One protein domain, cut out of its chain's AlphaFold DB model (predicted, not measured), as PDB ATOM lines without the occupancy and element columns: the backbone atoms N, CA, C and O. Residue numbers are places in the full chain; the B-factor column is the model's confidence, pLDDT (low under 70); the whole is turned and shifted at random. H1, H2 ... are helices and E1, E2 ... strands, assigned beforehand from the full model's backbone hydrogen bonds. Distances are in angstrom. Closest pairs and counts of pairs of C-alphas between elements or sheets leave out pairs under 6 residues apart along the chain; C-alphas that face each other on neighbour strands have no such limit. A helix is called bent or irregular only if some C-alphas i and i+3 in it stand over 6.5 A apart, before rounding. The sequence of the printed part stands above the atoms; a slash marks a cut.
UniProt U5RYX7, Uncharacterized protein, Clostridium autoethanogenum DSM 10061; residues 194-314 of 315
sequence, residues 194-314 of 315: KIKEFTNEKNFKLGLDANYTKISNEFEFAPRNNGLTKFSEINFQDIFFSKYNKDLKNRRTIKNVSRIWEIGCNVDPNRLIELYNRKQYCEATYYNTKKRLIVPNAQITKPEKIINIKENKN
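AT A GLANCE: This is residues 194 to 314 of the 315 residues of an uncharacterized protein of Clostridium autoethanogenum DSM 10061 (UniProt U5RYX7). One long, twisted sheet of six strands makes the body, and two small helices, H1 and H2, only graze it near opposite ends of its strands. Residues 244 to 249, in the link from E3 to E4, stick out. The printed part has 121 residues and is of mixed class, with two named helices and six named strands along the chain as E1 H1 E2 E3 E4 H2 E5 E6. The sheet is mixed, in the order E1, E2, E4, E3, E5, E6; the whole is loose, with a radius of gyration of the C-alphas of 18.0 A, and elongated, spanning 57 by 33 by 24 A.

HOW THE PARTS SIT: Edge strand E1, residues 197 to 199, is antiparallel to E2, residues 212 to 221, with N 198 and O 215 2.9 A apart. H1, residues 201 to 205, only grazes the sheet; its closest C-alphas with E2 are those of Phe 204 and Tyr 212, 5.9 A. E3, residues 228 to 240, bends by 56 degrees at residue 231 and forms an antiparallel hairpin with E4, residues 252 to 263, at 169 degrees, with N 236 and O 256 2.8 A apart. E2 is parallel to E4 at 11 degrees, with N 214 and O 255 2.9 A apart. H2, residues 269 to 279, only grazes the sheet; its closest C-alphas with E3 are those of Leu 275 and Leu 228, 6.6 A. E5, residues 286 to 295, is parallel to E3 at 8 degrees, with N 235 and O 288 2.8 A apart. Edge strand E6, residues 305 to 313, bends by 57 degrees at residue 309 and forms an antiparallel hairpin with E5, with N 291 and O 310 2.8 A apart. Every O i to N i+4 pair is within hydrogen-bond range in H1, and 5 of 7 in H2.

IN THESE COORDINATES: E1 begins at C-alpha 197, (282.943, 402.018, 277.721), and E6 ends at C-alpha 313, (272.433, 413.473, 295.018). From first to last C-alpha, E3 and E4 each measure 35.3 A, E2 30.3 A, E5 29.7 A, E6 23.1 A and H2 15.6 A. H2 is irregular, with C-alphas 270 and 273 7.3 A apart.

THE WHOLE: The two C-alphas farthest apart, those of Asn 266 and Gln 299, are 57.9 A apart. The printed part has no cut, and the link from E3 to E4 is long. The model's pLDDT is under 70 at residues 242 to 250 and 297 to 303.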
ATOM      1  N   LYS A 194     288.497 396.688 278.347       95.75
ATOM      2  CA  LYS A 194     287.313 395.844 278.109       95.75
ATOM      3  C   LYS A 194     286.054 396.359 278.807       95.75
ATOM      4  O   LYS A 194     284.956 395.988 278.410       95.75
ATOM      5  N   ILE A 195     286.208 397.171 279.851       95.62
ATOM      6  CA  ILE A 195     285.103 397.667 280.683       95.62
ATOM      7  C   ILE A 195     285.014 399.196 280.721       95.62
ATOM      8  O   ILE A 195     284.161 399.733 281.418       95.62
ATOM      9  N   LYS A 196     285.872 399.918 279.988       94.69
ATOM     10  CA  LYS A 196     285.934 401.387 280.011       94.69
ATOM     11  C   LYS A 196     284.691 402.046 279.428       94.69
ATOM     12  O   LYS A 196     284.293 403.107 279.892       94.69
ATOM     13  N   GLU A 197     284.088 401.440 278.411       94.69
ATOM     14  CA  GLU A 197     282.943 402.018 277.721       94.69
ATOM     15  C   GLU A 197     282.018 400.925 277.195       94.69
ATOM     16  O   GLU A 197     282.458 399.966 276.564       94.69
ATOM     17  N   PHE A 198     280.723 401.101 277.439       93.88
ATOM     18  CA  PHE A 198     279.658 400.307 276.843       93.88
ATOM     19  C   PHE A 198     278.693 401.261 276.154       93.88
ATOM     20  O   PHE A 198     278.183 402.188 276.785       93.88
ATOM     21  N   THR A 199     278.444 401.052 274.866       93.88
ATOM     22  CA  THR A 199     277.573 401.921 274.072       93.88
ATOM     23  C   THR A 199     276.809 401.117 273.029       93.88
ATOM     24  O   THR A 199     277.364 400.204 272.418       93.88
ATOM     25  N   ASN A 200     275.542 401.464 272.808       93.00
ATOM     26  CA  ASN A 200     274.736 400.936 271.703       93.00
ATOM     27  C   ASN A 200     274.575 401.944 270.551       93.00
ATOM     28  O   ASN A 200     273.670 401.819 269.726       93.00
ATOM     29  N   GLU A 201     275.462 402.941 270.471       89.12
ATOM     30  CA  GLU A 201     275.404 404.037 269.498       89.12
ATOM     31  C   GLU A 201     275.171 403.585 268.055       89.12
ATOM     32  O   GLU A 201     274.373 404.191 267.342       89.12
ATOM     33  N   LYS A 202     275.844 402.512 267.627       88.25
ATOM     34  CA  LYS A 202     275.706 401.972 266.270       88.25
ATOM     35  C   LYS A 202     274.268 401.526 265.988       88.25
ATOM     36  O   LYS A 202     273.696 401.929 264.981       88.25
ATOM     37  N   ASN A 203     273.676 400.745 266.890       87.25
ATOM     38  CA  ASN A 203     272.307 400.250 266.747       87.25
ATOM     39  C   ASN A 203     271.285 401.385 266.852       87.25
ATOM     40  O   ASN A 203     270.317 401.409 266.096       87.25
ATOM     41  N   PHE A 204     271.534 402.358 267.731       84.81
ATOM     42  CA  PHE A 204     270.701 403.550 267.858       84.81
ATOM     43  C   PHE A 204     270.699 404.391 266.568       84.81
ATOM     44  O   PHE A 204     269.636 404.765 266.078       84.81
ATOM     45  N   LYS A 205     271.873 404.637 265.966       84.62
ATOM     46  CA  LYS A 205     272.007 405.371 264.693       84.62
ATOM     47  C   LYS A 205     271.341 404.650 263.519       84.62
ATOM     48  O   LYS A 205     270.782 405.307 262.650       84.62
ATOM     49  N   LEU A 206     271.381 403.318 263.511       85.62
ATOM     50  CA  LEU A 206     270.712 402.480 262.509       85.62
ATOM     51  C   LEU A 206     269.203 402.316 262.760       85.62
ATOM     52  O   LEU A 206     268.527 401.668 261.968       85.62
ATOM     53  N   GLY A 207     268.664 402.874 263.850       79.44
ATOM     54  CA  GLY A 207     267.248 402.757 264.210       79.44
ATOM     55  C   GLY A 207     266.830 401.378 264.732       79.44
ATOM     56  O   GLY A 207     265.637 401.145 264.903       79.44
ATOM     57  N   LEU A 208     267.787 400.482 265.000       84.19
ATOM     58  CA  LEU A 208     267.541 399.150 265.567       84.19
ATOM     59  C   LEU A 208     267.184 399.229 267.057       84.19
ATOM     60  O   LEU A 208     266.353 398.465 267.535       84.19
ATOM     61  N   ASP A 209     267.774 400.195 267.767       83.25
ATOM     62  CA  ASP A 209     267.455 400.494 269.160       83.25
ATOM     63  C   ASP A 209     266.710 401.828 269.266       83.25
ATOM     64  O   ASP A 209     267.189 402.868 268.813       83.25
ATOM     65  N   ALA A 210     265.562 401.834 269.947       80.88
ATOM     66  CA  ALA A 210     264.806 403.062 270.211       80.88
ATOM     67  C   ALA A 210     265.460 403.966 271.277       80.88
ATOM     68  O   ALA A 210     265.154 405.158 271.365       80.88
ATOM     69  N   ASN A 211     266.345 403.399 272.101       87.88
ATOM     70  CA  ASN A 211     266.967 404.063 273.243       87.88
ATOM     71  C   ASN A 211     268.485 404.054 273.105       87.88
ATOM     72  O   ASN A 211     269.076 403.018 272.819       87.88
ATOM     73  N   TYR A 212     269.114 405.190 273.381       90.44
ATOM     74  CA  TYR A 212     270.562 405.309 273.467       90.44
ATOM     75  C   TYR A 212     271.020 405.087 274.909       90.44
ATOM     76  O   TYR A 212     270.488 405.703 275.835       90.44
ATOM     77  N   THR A 213     272.018 404.230 275.107       93.88
ATOM     78  CA  THR A 213     272.696 404.031 276.389       93.88
ATOM     79  C   THR A 213     274.201 404.085 276.195       93.88
ATOM     80  O   THR A 213     274.759 403.309 275.422       93.88
ATOM     81  N   LYS A 214     274.857 404.947 276.972       95.62
ATOM     82  CA  LYS A 214     276.309 405.000 277.114       95.62
ATOM     83  C   LYS A 214     276.694 404.885 278.585       95.62
ATOM     84  O   LYS A 214     276.168 405.605 279.433       95.62
ATOM     85  N   ILE A 215     277.619 403.981 278.882       96.00
ATOM     86  CA  ILE A 215     278.247 403.826 280.193       96.00
ATOM     87  C   ILE A 215     279.741 404.057 280.011       96.00
ATOM     88  O   ILE A 215     280.369 403.318 279.260       96.00
ATOM     89  N   SER A 216     280.302 405.045 280.700       96.50
ATOM     90  CA  SER A 216     281.738 405.325 280.742       96.50
ATOM     91  C   SER A 216     282.284 405.071 282.144       96.50
ATOM     92  O   SER A 216     281.708 405.524 283.133       96.50
ATOM     93  N   ASN A 217     283.395 404.348 282.234       97.19
ATOM     94  CA  ASN A 217     284.075 404.019 283.479       97.19
ATOM     95  C   ASN A 217     285.493 404.601 283.455       97.19
ATOM     96  O   ASN A 217     286.299 404.252 282.593       97.19
ATOM     97  N   GLU A 218     285.799 405.447 284.432       97.00
ATOM     98  CA  GLU A 218     287.154 405.889 284.754       97.00
ATOM     99  C   GLU A 218     287.691 405.108 285.954       97.00
ATOM    100  O   GLU A 218     286.928 404.695 286.832       97.00
ATOM    101  N   PHE A 219     289.008 404.915 285.997       96.81
ATOM    102  CA  PHE A 219     289.679 404.159 287.048       96.81
ATOM    103  C   PHE A 219     290.791 404.985 287.686       96.81
ATOM    104  O   PHE A 219     291.580 405.646 287.008       96.81
ATOM    105  N   GLU A 220     290.882 404.902 289.004       97.19
ATOM    106  CA  GLU A 220     291.949 405.500 289.793       97.19
ATOM    107  C   GLU A 220     292.349 404.573 290.932       97.19
ATOM    108  O   GLU A 220     291.558 403.739 291.373       97.19
ATOM    109  N   PHE A 221     293.580 404.687 291.421       97.06
ATOM    110  CA  PHE A 221     293.935 403.981 292.644       97.06
ATOM    111  C   PHE A 221     293.270 404.634 293.858       97.06
ATOM    112  O   PHE A 221     293.093 405.854 293.932       97.06
ATOM    113  N   ALA A 222     292.864 403.807 294.815       95.50
ATOM    114  CA  ALA A 222     292.175 404.261 296.010       95.50
ATOM    115  C   ALA A 222     293.124 405.072 296.917       95.50
ATOM    116  O   ALA A 222     294.320 404.775 296.987       95.50
ATOM    117  N   PRO A 223     292.615 406.059 297.672       92.06
ATOM    118  CA  PRO A 223     293.418 406.774 298.655       92.06
ATOM    119  C   PRO A 223     293.718 405.898 299.876       92.06
ATOM    120  O   PRO A 223     294.845 405.875 300.351       92.06
ATOM    121  N   ARG A 224     292.728 405.157 300.391       87.94
ATOM    122  CA  ARG A 224     292.834 404.409 301.664       87.94
ATOM    123  C   ARG A 224     292.220 403.011 301.636       87.94
ATOM    124  O   ARG A 224     292.388 402.254 302.592       87.94
ATOM    125  N   ASN A 225     291.469 402.684 300.588       89.50
ATOM    126  CA  ASN A 225     290.582 401.525 300.577       89.50
ATOM    127  C   ASN A 225     291.242 400.293 299.950       89.50
ATOM    128  O   ASN A 225     292.076 400.392 299.053       89.50
ATOM    129  N   ASN A 226     290.818 399.117 300.412       91.69
ATOM    130  CA  ASN A 226     291.087 397.840 299.753       91.69
ATOM    131  C   ASN A 226     289.966 397.506 298.758       91.69
ATOM    132  O   ASN A 226     288.822 397.927 298.924       91.69
ATOM    133  N   GLY A 227     290.268 396.644 297.792       94.06
ATOM    134  CA  GLY A 227     289.311 396.113 296.827       94.06
ATOM    135  C   GLY A 227     288.930 397.114 295.738       94.06
ATOM    136  O   GLY A 227     289.557 398.151 295.582       94.06
ATOM    137  N   LEU A 228     287.911 396.772 294.955       96.56
ATOM    138  CA  LEU A 228     287.340 397.661 293.941       96.56
ATOM    139  C   LEU A 228     286.125 398.386 294.528       96.56
ATOM    140  O   LEU A 228     285.213 397.708 295.004       96.56
ATOM    141  N   THR A 229     286.062 399.710 294.466       95.81
ATOM    142  CA  THR A 229     284.938 400.494 295.008       95.81
ATOM    143  C   THR A 229     284.358 401.402 293.936       95.81
ATOM    144  O   THR A 229     285.098 402.039 293.191       95.81
ATOM    145  N   LYS A 230     283.024 401.471 293.857       96.44
ATOM    146  CA  LYS A 230     282.346 402.469 293.028       96.44
ATOM    147  C   LYS A 230     282.352 403.796 293.786       96.44
ATOM    148  O   LYS A 230     281.534 404.011 294.681       96.44
ATOM    149  N   PHE A 231     283.318 404.648 293.469       95.94
ATOM    150  CA  PHE A 231     283.503 405.913 294.169       95.94
ATOM    151  C   PHE A 231     282.396 406.892 293.807       95.94
ATOM    152  O   PHE A 231     281.686 407.365 294.692       95.94
ATOM    153  N   SER A 232     282.184 407.125 292.509       96.31
ATOM    154  CA  SER A 232     281.110 407.999 292.054       96.31
ATOM    155  C   SER A 232     280.317 407.442 290.879       96.31
ATOM    156  O   SER A 232     280.836 406.683 290.060       96.31
ATOM    157  N   GLU A 233     279.037 407.811 290.805       96.69
ATOM    158  CA  GLU A 233     278.171 407.536 289.659       96.69
ATOM    159  C   GLU A 233     277.306 408.754 289.324       96.69
ATOM    160  O   GLU A 233     276.486 409.214 290.119       96.69
ATOM    161  N   ILE A 234     277.461 409.263 288.107       94.94
ATOM    162  CA  ILE A 234     276.622 410.317 287.554       94.94
ATOM    163  C   ILE A 234     275.741 409.693 286.478       94.94
ATOM    164  O   ILE A 234     276.234 409.199 285.468       94.94
ATOM    165  N   ASN A 235     274.433 409.714 286.697       94.56
ATOM    166  CA  ASN A 235     273.446 409.092 285.829       94.56
ATOM    167  C   ASN A 235     272.484 410.158 285.299       94.56
ATOM    168  O   ASN A 235     271.692 410.725 286.052       94.56
ATOM    169  N   PHE A 236     272.558 410.416 283.999       93.00
ATOM    170  CA  PHE A 236     271.673 411.321 283.281       93.00
ATOM    171  C   PHE A 236     270.745 410.531 282.368       93.00
ATOM    172  O   PHE A 236     271.193 409.697 281.580       93.00
ATOM    173  N   GLN A 237     269.451 410.825 282.443       93.69
ATOM    174  CA  GLN A 237     268.441 410.229 281.586       93.69
ATOM    175  C   GLN A 237     267.495 411.299 281.041       93.69
ATOM    176  O   GLN A 237     266.671 411.837 281.783       93.69
ATOM    177  N   ASP A 238     267.552 411.525 279.733       90.06
ATOM    178  CA  ASP A 238     266.629 412.396 279.014       90.06
ATOM    179  C   ASP A 238     265.595 411.551 278.270       90.06
ATOM    180  O   ASP A 238     265.924 410.613 277.542       90.06
ATOM    181  N   ILE A 239     264.321 411.868 278.481       87.56
ATOM    182  CA  ILE A 239     263.186 411.217 277.832       87.56
ATOM    183  C   ILE A 239     262.580 412.214 276.857       87.56
ATOM    184  O   ILE A 239     262.135 413.280 277.274       87.56
ATOM    185  N   PHE A 240     262.505 411.861 275.580       83.62
ATOM    186  CA  PHE A 240     261.933 412.726 274.553       83.62
ATOM    187  C   PHE A 240     260.452 412.414 274.362       83.62
ATOM    188  O   PHE A 240     260.060 411.268 274.117       83.62
ATOM    189  N   PHE A 241     259.617 413.443 274.480       71.81
ATOM    190  CA  PHE A 241     258.195 413.345 274.191       71.81
ATOM    191  C   PHE A 241     257.939 413.567 272.697       71.81
ATOM    192  O   PHE A 241     258.366 414.572 272.136       71.81
ATOM    193  N   SER A 242     257.194 412.665 272.052       64.44
ATOM    194  CA  SER A 242     256.697 412.884 270.690       64.44
ATOM    195  C   SER A 242     255.244 413.342 270.739       64.44
ATOM    196  O   SER A 242     254.390 412.649 271.287       64.44
ATOM    197  N   LYS A 243     254.937 414.482 270.108       57.16
ATOM    198  CA  LYS A 243     253.559 414.988 269.965       57.16
ATOM    199  C   LYS A 243     252.651 414.010 269.199       57.16
ATOM    200  O   LYS A 243     251.439 414.032 269.390       57.16
ATOM    201  N   TYR A 244     253.245 413.139 268.381       54.31
ATOM    202  CA  TYR A 244     252.560 412.162 267.528       54.31
ATOM    203  C   TYR A 244     252.421 410.774 268.169       54.31
ATOM    204  O   TYR A 244     251.762 409.911 267.605       54.31
ATOM    205  N   ASN A 245     253.017 410.547 269.345       51.31
ATOM    206  CA  ASN A 245     252.978 409.262 270.043       51.31
ATOM    207  C   ASN A 245     252.663 409.520 271.526       51.31
ATOM    208  O   ASN A 245     253.557 409.679 272.359       51.31
ATOM    209  N   LYS A 246     251.363 409.640 271.840       53.66
ATOM    210  CA  LYS A 246     250.866 409.878 273.210       53.66
ATOM    211  C   LYS A 246     251.112 408.683 274.140       53.66
ATOM    212  O   LYS A 246     251.100 408.860 275.358       53.66
ATOM    213  N   ASP A 247     251.378 407.504 273.578       53.91
ATOM    214  CA  ASP A 247     251.707 406.309 274.341       53.91
ATOM    215  C   ASP A 247     253.095 406.410 274.986       53.91
ATOM    216  O   ASP A 247     254.127 406.555 274.327       53.91
ATOM    217  N   LEU A 248     253.127 406.270 276.313       52.50
ATOM    218  CA  LEU A 248     254.346 406.252 277.131       52.50
ATOM    219  C   LEU A 248     255.362 405.180 276.691       52.50
ATOM    220  O   LEU A 248     256.546 405.319 276.993       52.50
ATOM    221  N   LYS A 249     254.912 404.141 275.974       53.22
ATOM    222  CA  LYS A 249     255.718 402.991 275.537       53.22
ATOM    223  C   LYS A 249     256.682 403.292 274.375       53.22
ATOM    224  O   LYS A 249     257.667 402.579 274.239       53.22
ATOM    225  N   ASN A 250     256.465 404.364 273.602       56.91
ATOM    226  CA  ASN A 250     257.228 404.665 272.375       56.91
ATOM    227  C   ASN A 250     258.193 405.865 272.502       56.91
ATOM    228  O   ASN A 250     258.552 406.496 271.505       56.91
ATOM    229  N   ARG A 251     258.599 406.235 273.723       71.50
ATOM    230  CA  ARG A 251     259.496 407.382 273.951       71.50
ATOM    231  C   ARG A 251     260.953 407.008 273.695       71.50
ATOM    232  O   ARG A 251     261.431 406.003 274.211       71.50
ATOM    233  N   ARG A 252     261.677 407.868 272.970       81.00
ATOM    234  CA  ARG A 252     263.137 407.757 272.854       81.00
ATOM    235  C   ARG A 252     263.783 408.225 274.149       81.00
ATOM    236  O   ARG A 252     263.440 409.287 274.670       81.00
ATOM    237  N   THR A 253     264.722 407.439 274.651       87.00
ATOM    238  CA  THR A 253     265.490 407.754 275.857       87.00
ATOM    239  C   THR A 253     266.966 407.869 275.511       87.00
ATOM    240  O   THR A 253     267.499 407.005 274.820       87.00
ATOM    241  N   ILE A 254     267.632 408.896 276.032       89.94
ATOM    242  CA  ILE A 254     269.091 409.016 276.046       89.94
ATOM    243  C   ILE A 254     269.547 408.828 277.490       89.94
ATOM    244  O   ILE A 254     269.189 409.616 278.364       89.94
ATOM    245  N   LYS A 255     270.313 407.769 277.749       93.75
ATOM    246  CA  LYS A 255     270.874 407.449 279.062       93.75
ATOM    247  C   LYS A 255     272.397 407.504 279.011       93.75
ATOM    248  O   LYS A 255     273.020 406.754 278.266       93.75
ATOM    249  N   ASN A 256     272.986 408.337 279.858       95.06
ATOM    250  CA  ASN A 256     274.427 408.452 280.041       95.06
ATOM    251  C   ASN A 256     274.772 408.159 281.499       95.06
ATOM    252  O   ASN A 256     274.251 408.808 282.404       95.06
ATOM    253  N   VAL A 257     275.653 407.192 281.730       95.75
ATOM    254  CA  VAL A 257     276.153 406.848 283.063       95.75
ATOM    255  C   VAL A 257     277.664 407.008 283.059       95.75
ATOM    256  O   VAL A 257     278.347 406.301 282.328       95.75
ATOM    257  N   SER A 258     278.189 407.911 283.878       96.62
ATOM    258  CA  SER A 258     279.625 408.041 284.114       96.62
ATOM    259  C   SER A 258     279.964 407.543 285.510       96.62
ATOM    260  O   SER A 258     279.269 407.878 286.469       96.62
ATOM    261  N   ARG A 259     281.005 406.721 285.630       97.12
ATOM    262  CA  ARG A 259     281.431 406.102 286.887       97.12
ATOM    263  C   ARG A 259     282.914 406.316 287.113       97.12
ATOM    264  O   ARG A 259     283.697 406.158 286.181       97.12
ATOM    265  N   ILE A 260     283.288 406.568 288.363       97.00
ATOM    266  CA  ILE A 260     284.679 406.505 288.815       97.00
ATOM    267  C   ILE A 260     284.829 405.299 289.737       97.00
ATOM    268  O   ILE A 260     284.082 405.140 290.708       97.00
ATOM    269  N   TRP A 261     285.801 404.452 289.422       97.75
ATOM    270  CA  TRP A 261     286.149 403.262 290.182       97.75
ATOM    271  C   TRP A 261     287.499 403.433 290.867       97.75
ATOM    272  O   TRP A 261     288.505 403.713 290.220       97.75
ATOM    273  N   GLU A 262     287.519 403.183 292.170       97.50
ATOM    274  CA  GLU A 262     288.739 403.128 292.965       97.50
ATOM    275  C   GLU A 262     289.260 401.692 293.044       97.50
ATOM    276  O   GLU A 262     288.542 400.778 293.458       97.50
ATOM    277  N   ILE A 263     290.524 401.495 292.674       97.31
ATOM    278  CA  ILE A 263     291.245 400.225 292.765       97.31
ATOM    279  C   ILE A 263     292.166 400.272 293.988       97.31
ATOM    280  O   ILE A 263     293.093 401.074 294.055       97.31
ATOM    281  N   GLY A 264     291.921 399.412 294.970       95.88
ATOM    282  CA  GLY A 264     292.750 399.266 296.163       95.88
ATOM    283  C   GLY A 264     293.956 398.343 295.972       95.88
ATOM    284  O   GLY A 264     294.041 397.570 295.015       95.88
ATOM    285  N   CYS A 265     294.872 398.366 296.940       94.50
ATOM    286  CA  CYS A 265     296.193 397.733 296.844       94.50
ATOM    287  C   CYS A 265     296.199 396.202 296.730       94.50
ATOM    288  O   CYS A 265     297.224 395.621 296.385       94.50
ATOM    289  N   ASN A 266     295.094 395.531 297.061       94.75
ATOM    290  CA  ASN A 266     294.976 394.072 297.024       94.75
ATOM    291  C   ASN A 266     294.254 393.541 295.773       94.75
ATOM    292  O   ASN A 266     293.966 392.345 295.698       94.75
ATOM    293  N   VAL A 267     293.923 394.407 294.813       95.94
ATOM    294  CA  VAL A 267     293.287 393.996 293.561       95.94
ATOM    295  C   VAL A 267     294.348 393.487 292.588       95.94
ATOM    296  O   VAL A 267     295.215 394.239 292.151       95.94
ATOM    297  N   ASP A 268     294.254 392.210 292.214       94.31
ATOM    298  CA  ASP A 268     295.028 391.655 291.101       94.31
ATOM    299  C   ASP A 268     294.408 392.094 289.760       94.31
ATOM    300  O   ASP A 268     293.179 391.997 289.616       94.31
ATOM    301  N   PRO A 269     295.210 392.522 288.762       95.62
ATOM    302  CA  PRO A 269     294.697 392.921 287.454       95.62
ATOM    303  C   PRO A 269     293.756 391.887 286.830       95.62
ATOM    304  O   PRO A 269     292.711 392.249 286.297       95.62
ATOM    305  N   ASN A 270     294.067 390.593 286.944       95.00
ATOM    306  CA  ASN A 270     293.292 389.519 286.319       95.00
ATOM    307  C   ASN A 270     291.898 389.350 286.936       95.00
ATOM    308  O   ASN A 270     291.009 388.786 286.304       95.00
ATOM    309  N   ARG A 271     291.685 389.868 288.150       95.25
ATOM    310  CA  ARG A 271     290.398 389.819 288.855       95.25
ATOM    311  C   ARG A 271     289.550 391.070 288.648       95.25
ATOM    312  O   ARG A 271     288.418 391.113 289.126       95.25
ATOM    313  N   LEU A 272     290.053 392.086 287.942       96.81
ATOM    314  CA  LEU A 272     289.360 393.368 287.812       96.81
ATOM    315  C   LEU A 272     287.964 393.222 287.186       96.81
ATOM    316  O   LEU A 272     287.004 393.783 287.707       96.81
ATOM    317  N   ILE A 273     287.832 392.437 286.112       96.94
ATOM    318  CA  ILE A 273     286.543 392.227 285.430       96.94
ATOM    319  C   ILE A 273     285.563 391.457 286.315       96.94
ATOM    320  O   ILE A 273     284.394 391.829 286.404       96.94
ATOM    321  N   GLU A 274     286.031 390.407 286.994       97.19
ATOM    322  CA  GLU A 274     285.224 389.641 287.951       97.19
ATOM    323  C   GLU A 274     284.653 390.570 289.032       97.19
ATOM    324  O   GLU A 274     283.449 390.566 289.303       97.19
ATOM    325  N   LEU A 275     285.509 391.413 289.618       96.81
ATOM    326  CA  LEU A 275     285.125 392.371 290.652       96.81
ATOM    327  C   LEU A 275     284.173 393.444 290.120       96.81
ATOM    328  O   LEU A 275     283.191 393.761 290.794       96.81
ATOM    329  N   TYR A 276     284.424 393.972 288.921       97.06
ATOM    330  CA  TYR A 276     283.535 394.931 288.267       97.06
ATOM    331  C   TYR A 276     282.145 394.328 288.070       97.06
ATOM    332  O   TYR A 276     281.157 394.912 288.504       97.06
ATOM    333  N   ASN A 277     282.053 393.121 287.508       95.94
ATOM    334  CA  ASN A 277     280.770 392.471 287.242       95.94
ATOM    335  C   ASN A 277     279.959 392.230 288.519       95.94
ATOM    336  O   ASN A 277     278.739 392.389 288.500       95.94
ATOM    337  N   ARG A 278     280.630 391.912 289.633       95.75
ATOM    338  CA  ARG A 278     279.993 391.766 290.952       95.75
ATOM    339  C   ARG A 278     279.516 393.091 291.543       95.75
ATOM    340  O   ARG A 278     278.543 393.100 292.289       95.75
ATOM    341  N   LYS A 279     280.201 394.200 291.248       95.00
ATOM    342  CA  LYS A 279     279.963 395.501 291.893       95.00
ATOM    343  C   LYS A 279     279.286 396.539 291.006       95.00
ATOM    344  O   LYS A 279     278.875 397.576 291.509       95.00
ATOM    345  N   GLN A 280     279.111 396.302 289.710       93.06
ATOM    346  CA  GLN A 280     278.566 397.307 288.785       93.06
ATOM    347  C   GLN A 280     277.164 397.812 289.162       93.06
ATOM    348  O   GLN A 280     276.792 398.912 288.756       93.06
ATOM    349  N   TYR A 281     276.416 397.060 289.976       91.75
ATOM    350  CA  TYR A 281     275.094 397.429 290.492       91.75
ATOM    351  C   TYR A 281     275.095 397.886 291.959       91.75
ATOM    352  O   TYR A 281     274.030 398.191 292.482       91.75
ATOM    353  N   CYS A 282     276.252 397.956 292.627       92.12
ATOM    354  CA  CYS A 282     276.315 398.501 293.982       92.12
ATOM    355  C   CYS A 282     276.061 400.012 293.977       92.12
ATOM    356  O   CYS A 282     276.289 400.692 292.965       92.12
ATOM    357  N   GLU A 283     275.626 400.534 295.119       91.12
ATOM    358  CA  GLU A 283     275.535 401.975 295.330       91.12
ATOM    359  C   GLU A 283     276.928 402.609 295.253       91.12
ATOM    360  O   GLU A 283     277.933 402.007 295.642       91.12
ATOM    361  N   ALA A 284     276.985 403.806 294.672       94.44
ATOM    362  CA  ALA A 284     278.200 404.603 294.658       94.44
ATOM    363  C   ALA A 284     278.329 405.358 295.982       94.44
ATOM    364  O   ALA A 284     277.321 405.735 296.576       94.44
ATOM    365  N   THR A 285     279.566 405.631 296.400       93.19
ATOM    366  CA  THR A 285     279.808 406.484 297.578       93.19
ATOM    367  C   THR A 285     279.226 407.877 297.349       93.19
ATOM    368  O   THR A 285     278.523 408.401 298.204       93.19
ATOM    369  N   TYR A 286     279.437 408.424 296.151       93.62
ATOM    370  CA  TYR A 286     278.850 409.679 295.702       93.62
ATOM    371  C   TYR A 286     278.016 409.462 294.446       93.62
ATOM    372  O   TYR A 286     278.461 408.832 293.490       93.62
ATOM    373  N   TYR A 287     276.809 410.002 294.394       93.25
ATOM    374  CA  TYR A 287     275.964 409.866 293.220       93.25
ATOM    375  C   TYR A 287     275.254 411.161 292.858       93.25
ATOM    376  O   TYR A 287     274.949 411.998 293.703       93.25
ATOM    377  N   ASN A 288     274.964 411.307 291.567       93.38
ATOM    378  CA  ASN A 288     274.081 412.337 291.035       93.38
ATOM    379  C   ASN A 288     273.210 411.713 289.953       93.38
ATOM    380  O   ASN A 288     273.691 411.369 288.877       93.38
ATOM    381  N   THR A 289     271.928 411.546 290.247       92.38
ATOM    382  CA  THR A 289     270.954 411.009 289.303       92.38
ATOM    383  C   THR A 289     270.017 412.114 288.862       92.38
ATOM    384  O   THR A 289     269.303 412.683 289.686       92.38
ATOM    385  N   LYS A 290     269.971 412.370 287.556       92.38
ATOM    386  CA  LYS A 290     269.098 413.356 286.922       92.38
ATOM    387  C   LYS A 290     268.270 412.694 285.836       92.38
ATOM    388  O   LYS A 290     268.808 412.116 284.898       92.38
ATOM    389  N   LYS A 291     266.952 412.808 285.951       92.25
ATOM    390  CA  LYS A 291     265.984 412.321 284.972       92.25
ATOM    391  C   LYS A 291     265.108 413.474 284.514       92.25
ATOM    392  O   LYS A 291     264.468 414.118 285.349       92.25
ATOM    393  N   ARG A 292     265.054 413.720 283.208       91.12
ATOM    394  CA  ARG A 292     264.337 414.847 282.605       91.12
ATOM    395  C   ARG A 292     263.423 414.380 281.482       91.12
ATOM    396  O   ARG A 292     263.680 413.379 280.821       91.12
ATOM    397  N   LEU A 293     262.340 415.116 281.283       86.88
ATOM    398  CA  LEU A 293     261.460 415.014 280.130       86.88
ATOM    399  C   LEU A 293     261.699 416.233 279.243       86.88
ATOM    400  O   LEU A 293     261.550 417.365 279.701       86.88
ATOM    401  N   ILE A 294     262.044 415.987 277.987       85.56
ATOM    402  CA  ILE A 294     262.217 417.002 276.954       85.56
ATOM    403  C   ILE A 294     260.952 417.000 276.100       85.56
ATOM    404  O   ILE A 294     260.604 415.994 275.474       85.56
ATOM    405  N   VAL A 295     260.237 418.124 276.116       81.75
ATOM    406  CA  VAL A 295     259.044 418.347 275.300       81.75
ATOM    407  C   VAL A 295     259.411 419.335 274.189       81.75
ATOM    408  O   VAL A 295     259.584 420.527 274.473       81.75
ATOM    409  N   PRO A 296     259.548 418.865 272.936       72.38
ATOM    410  CA  PRO A 296     259.893 419.731 271.820       72.38
ATOM    411  C   PRO A 296     258.775 420.748 271.578       72.38
ATOM    412  O   PRO A 296     257.586 420.409 271.577       72.38
ATOM    413  N   ASN A 297     259.156 422.009 271.380       68.62
ATOM    414  CA  ASN A 297     258.214 423.065 271.029       68.62
ATOM    415  C   ASN A 297     257.896 423.009 269.530       68.62
ATOM    416  O   ASN A 297     258.769 422.792 268.699       68.62
ATOM    417  N   ALA A 298     256.626 423.222 269.178       60.00
ATOM    418  CA  ALA A 298     256.173 423.188 267.783       60.00
ATOM    419  C   ALA A 298     256.678 424.382 266.946       60.00
ATOM    420  O   ALA A 298     256.631 424.337 265.722       60.00
ATOM    421  N   GLN A 299     257.140 425.449 267.602       60.91
ATOM    422  CA  GLN A 299     257.757 426.614 266.974       60.91
ATOM    423  C   GLN A 299     259.268 426.536 267.211       60.91
ATOM    424  O   GLN A 299     259.701 426.603 268.360       60.91
ATOM    425  N   ILE A 300     260.053 426.426 266.133       59.06
ATOM    426  CA  ILE A 300     261.531 426.326 266.157       59.06
ATOM    427  C   ILE A 300     262.170 427.510 266.915       59.06
ATOM    428  O   ILE A 300     263.266 427.401 267.452       59.06
ATOM    429  N   THR A 301     261.461 428.635 267.011       56.41
ATOM    430  CA  THR A 301     261.903 429.874 267.662       56.41
ATOM    431  C   THR A 301     261.819 429.872 269.192       56.41
ATOM    432  O   THR A 301     262.283 430.827 269.812       56.41
ATOM    433  N   LYS A 302     261.242 428.840 269.829       57.66
ATOM    434  CA  LYS A 302     261.159 428.738 271.296       57.66
ATOM    435  C   LYS A 302     262.016 427.581 271.820       57.66
ATOM    436  O   LYS A 302     261.919 426.482 271.278       57.66
ATOM    437  N   PRO A 303     262.785 427.785 272.908       64.81
ATOM    438  CA  PRO A 303     263.589 426.723 273.506       64.81
ATOM    439  C   PRO A 303     262.701 425.557 273.955       64.81
ATOM    440  O   PRO A 303     261.555 425.769 274.354       64.81
ATOM    441  N   GLU A 304     263.209 424.327 273.880       75.12
ATOM    442  CA  GLU A 304     262.486 423.126 274.316       75.12
ATOM    443  C   GLU A 304     262.048 423.236 275.785       75.12
ATOM    444  O   GLU A 304     262.766 423.778 276.631       75.12
ATOM    445  N   LYS A 305     260.867 422.700 276.117       81.44
ATOM    446  CA  LYS A 305     260.406 422.672 277.508       81.44
ATOM    447  C   LYS A 305     261.030 421.469 278.216       81.44
ATOM    448  O   LYS A 305     260.712 420.325 277.898       81.44
ATOM    449  N   ILE A 306     261.876 421.737 279.208       83.31
ATOM    450  CA  ILE A 306     262.536 420.723 280.037       83.31
ATOM    451  C   ILE A 306     261.792 420.600 281.371       83.31
ATOM    452  O   ILE A 306     261.603 421.588 282.077       83.31
ATOM    453  N   ILE A 307     261.377 419.385 281.728       84.19
ATOM    454  CA  ILE A 307     260.714 419.077 283.001       84.19
ATOM    455  C   ILE A 307     261.594 418.093 283.776       84.19
ATOM    456  O   ILE A 307     261.836 416.977 283.317       84.19
ATOM    457  N   ASN A 308     262.069 418.480 284.962       86.69
ATOM    458  CA  ASN A 308     262.817 417.576 285.840       86.69
ATOM    459  C   ASN A 308     261.850 416.559 286.471       86.69
ATOM    460  O   ASN A 308     260.922 416.942 287.176       86.69
ATOM    461  N   ILE A 309     262.062 415.266 286.211       86.12
ATOM    462  CA  ILE A 309     261.261 414.168 286.778       86.12
ATOM    463  C   ILE A 309     261.851 413.703 288.111       86.12
ATOM    464  O   ILE A 309     261.118 413.419 289.053       86.12
ATOM    465  N   LYS A 310     263.179 413.556 288.174       87.44
ATOM    466  CA  LYS A 310     263.893 413.104 289.371       87.44
ATOM    467  C   LYS A 310     265.268 413.746 289.417       87.44
ATOM    468  O   LYS A 310     265.995 413.708 288.426       87.44
ATOM    469  N   GLU A 311     265.631 414.264 290.577       89.50
ATOM    470  CA  GLU A 311     266.984 414.702 290.893       89.50
ATOM    471  C   GLU A 311     267.321 414.184 292.289       89.50
ATOM    472  O   GLU A 311     266.571 414.421 293.232       89.50
ATOM    473  N   ASN A 312     268.389 413.399 292.409       90.12
ATOM    474  CA  ASN A 312     268.868 412.903 293.695       90.12
ATOM    475  C   ASN A 312     270.398 412.908 293.716       90.12
ATOM    476  O   ASN A 312     271.023 412.457 292.752       90.12
ATOM    477  N   LYS A 313     270.986 413.399 294.805       90.88
ATOM    478  CA  LYS A 313     272.433 413.473 295.018       90.88
ATOM    479  C   LYS A 313     272.765 413.402 296.506       90.88
ATOM    480  O   LYS A 313     271.929 413.766 297.327       90.88
ATOM    481  N   ASN A 314     273.981 412.984 296.838       90.81
ATOM    482  CA  ASN A 314     274.447 412.855 298.224       90.81
ATOM    483  C   ASN A 314     275.792 413.556 298.497       90.81
ATOM    484  O   ASN A 314     276.517 413.148 299.402       90.81
TER     485      ASN A 314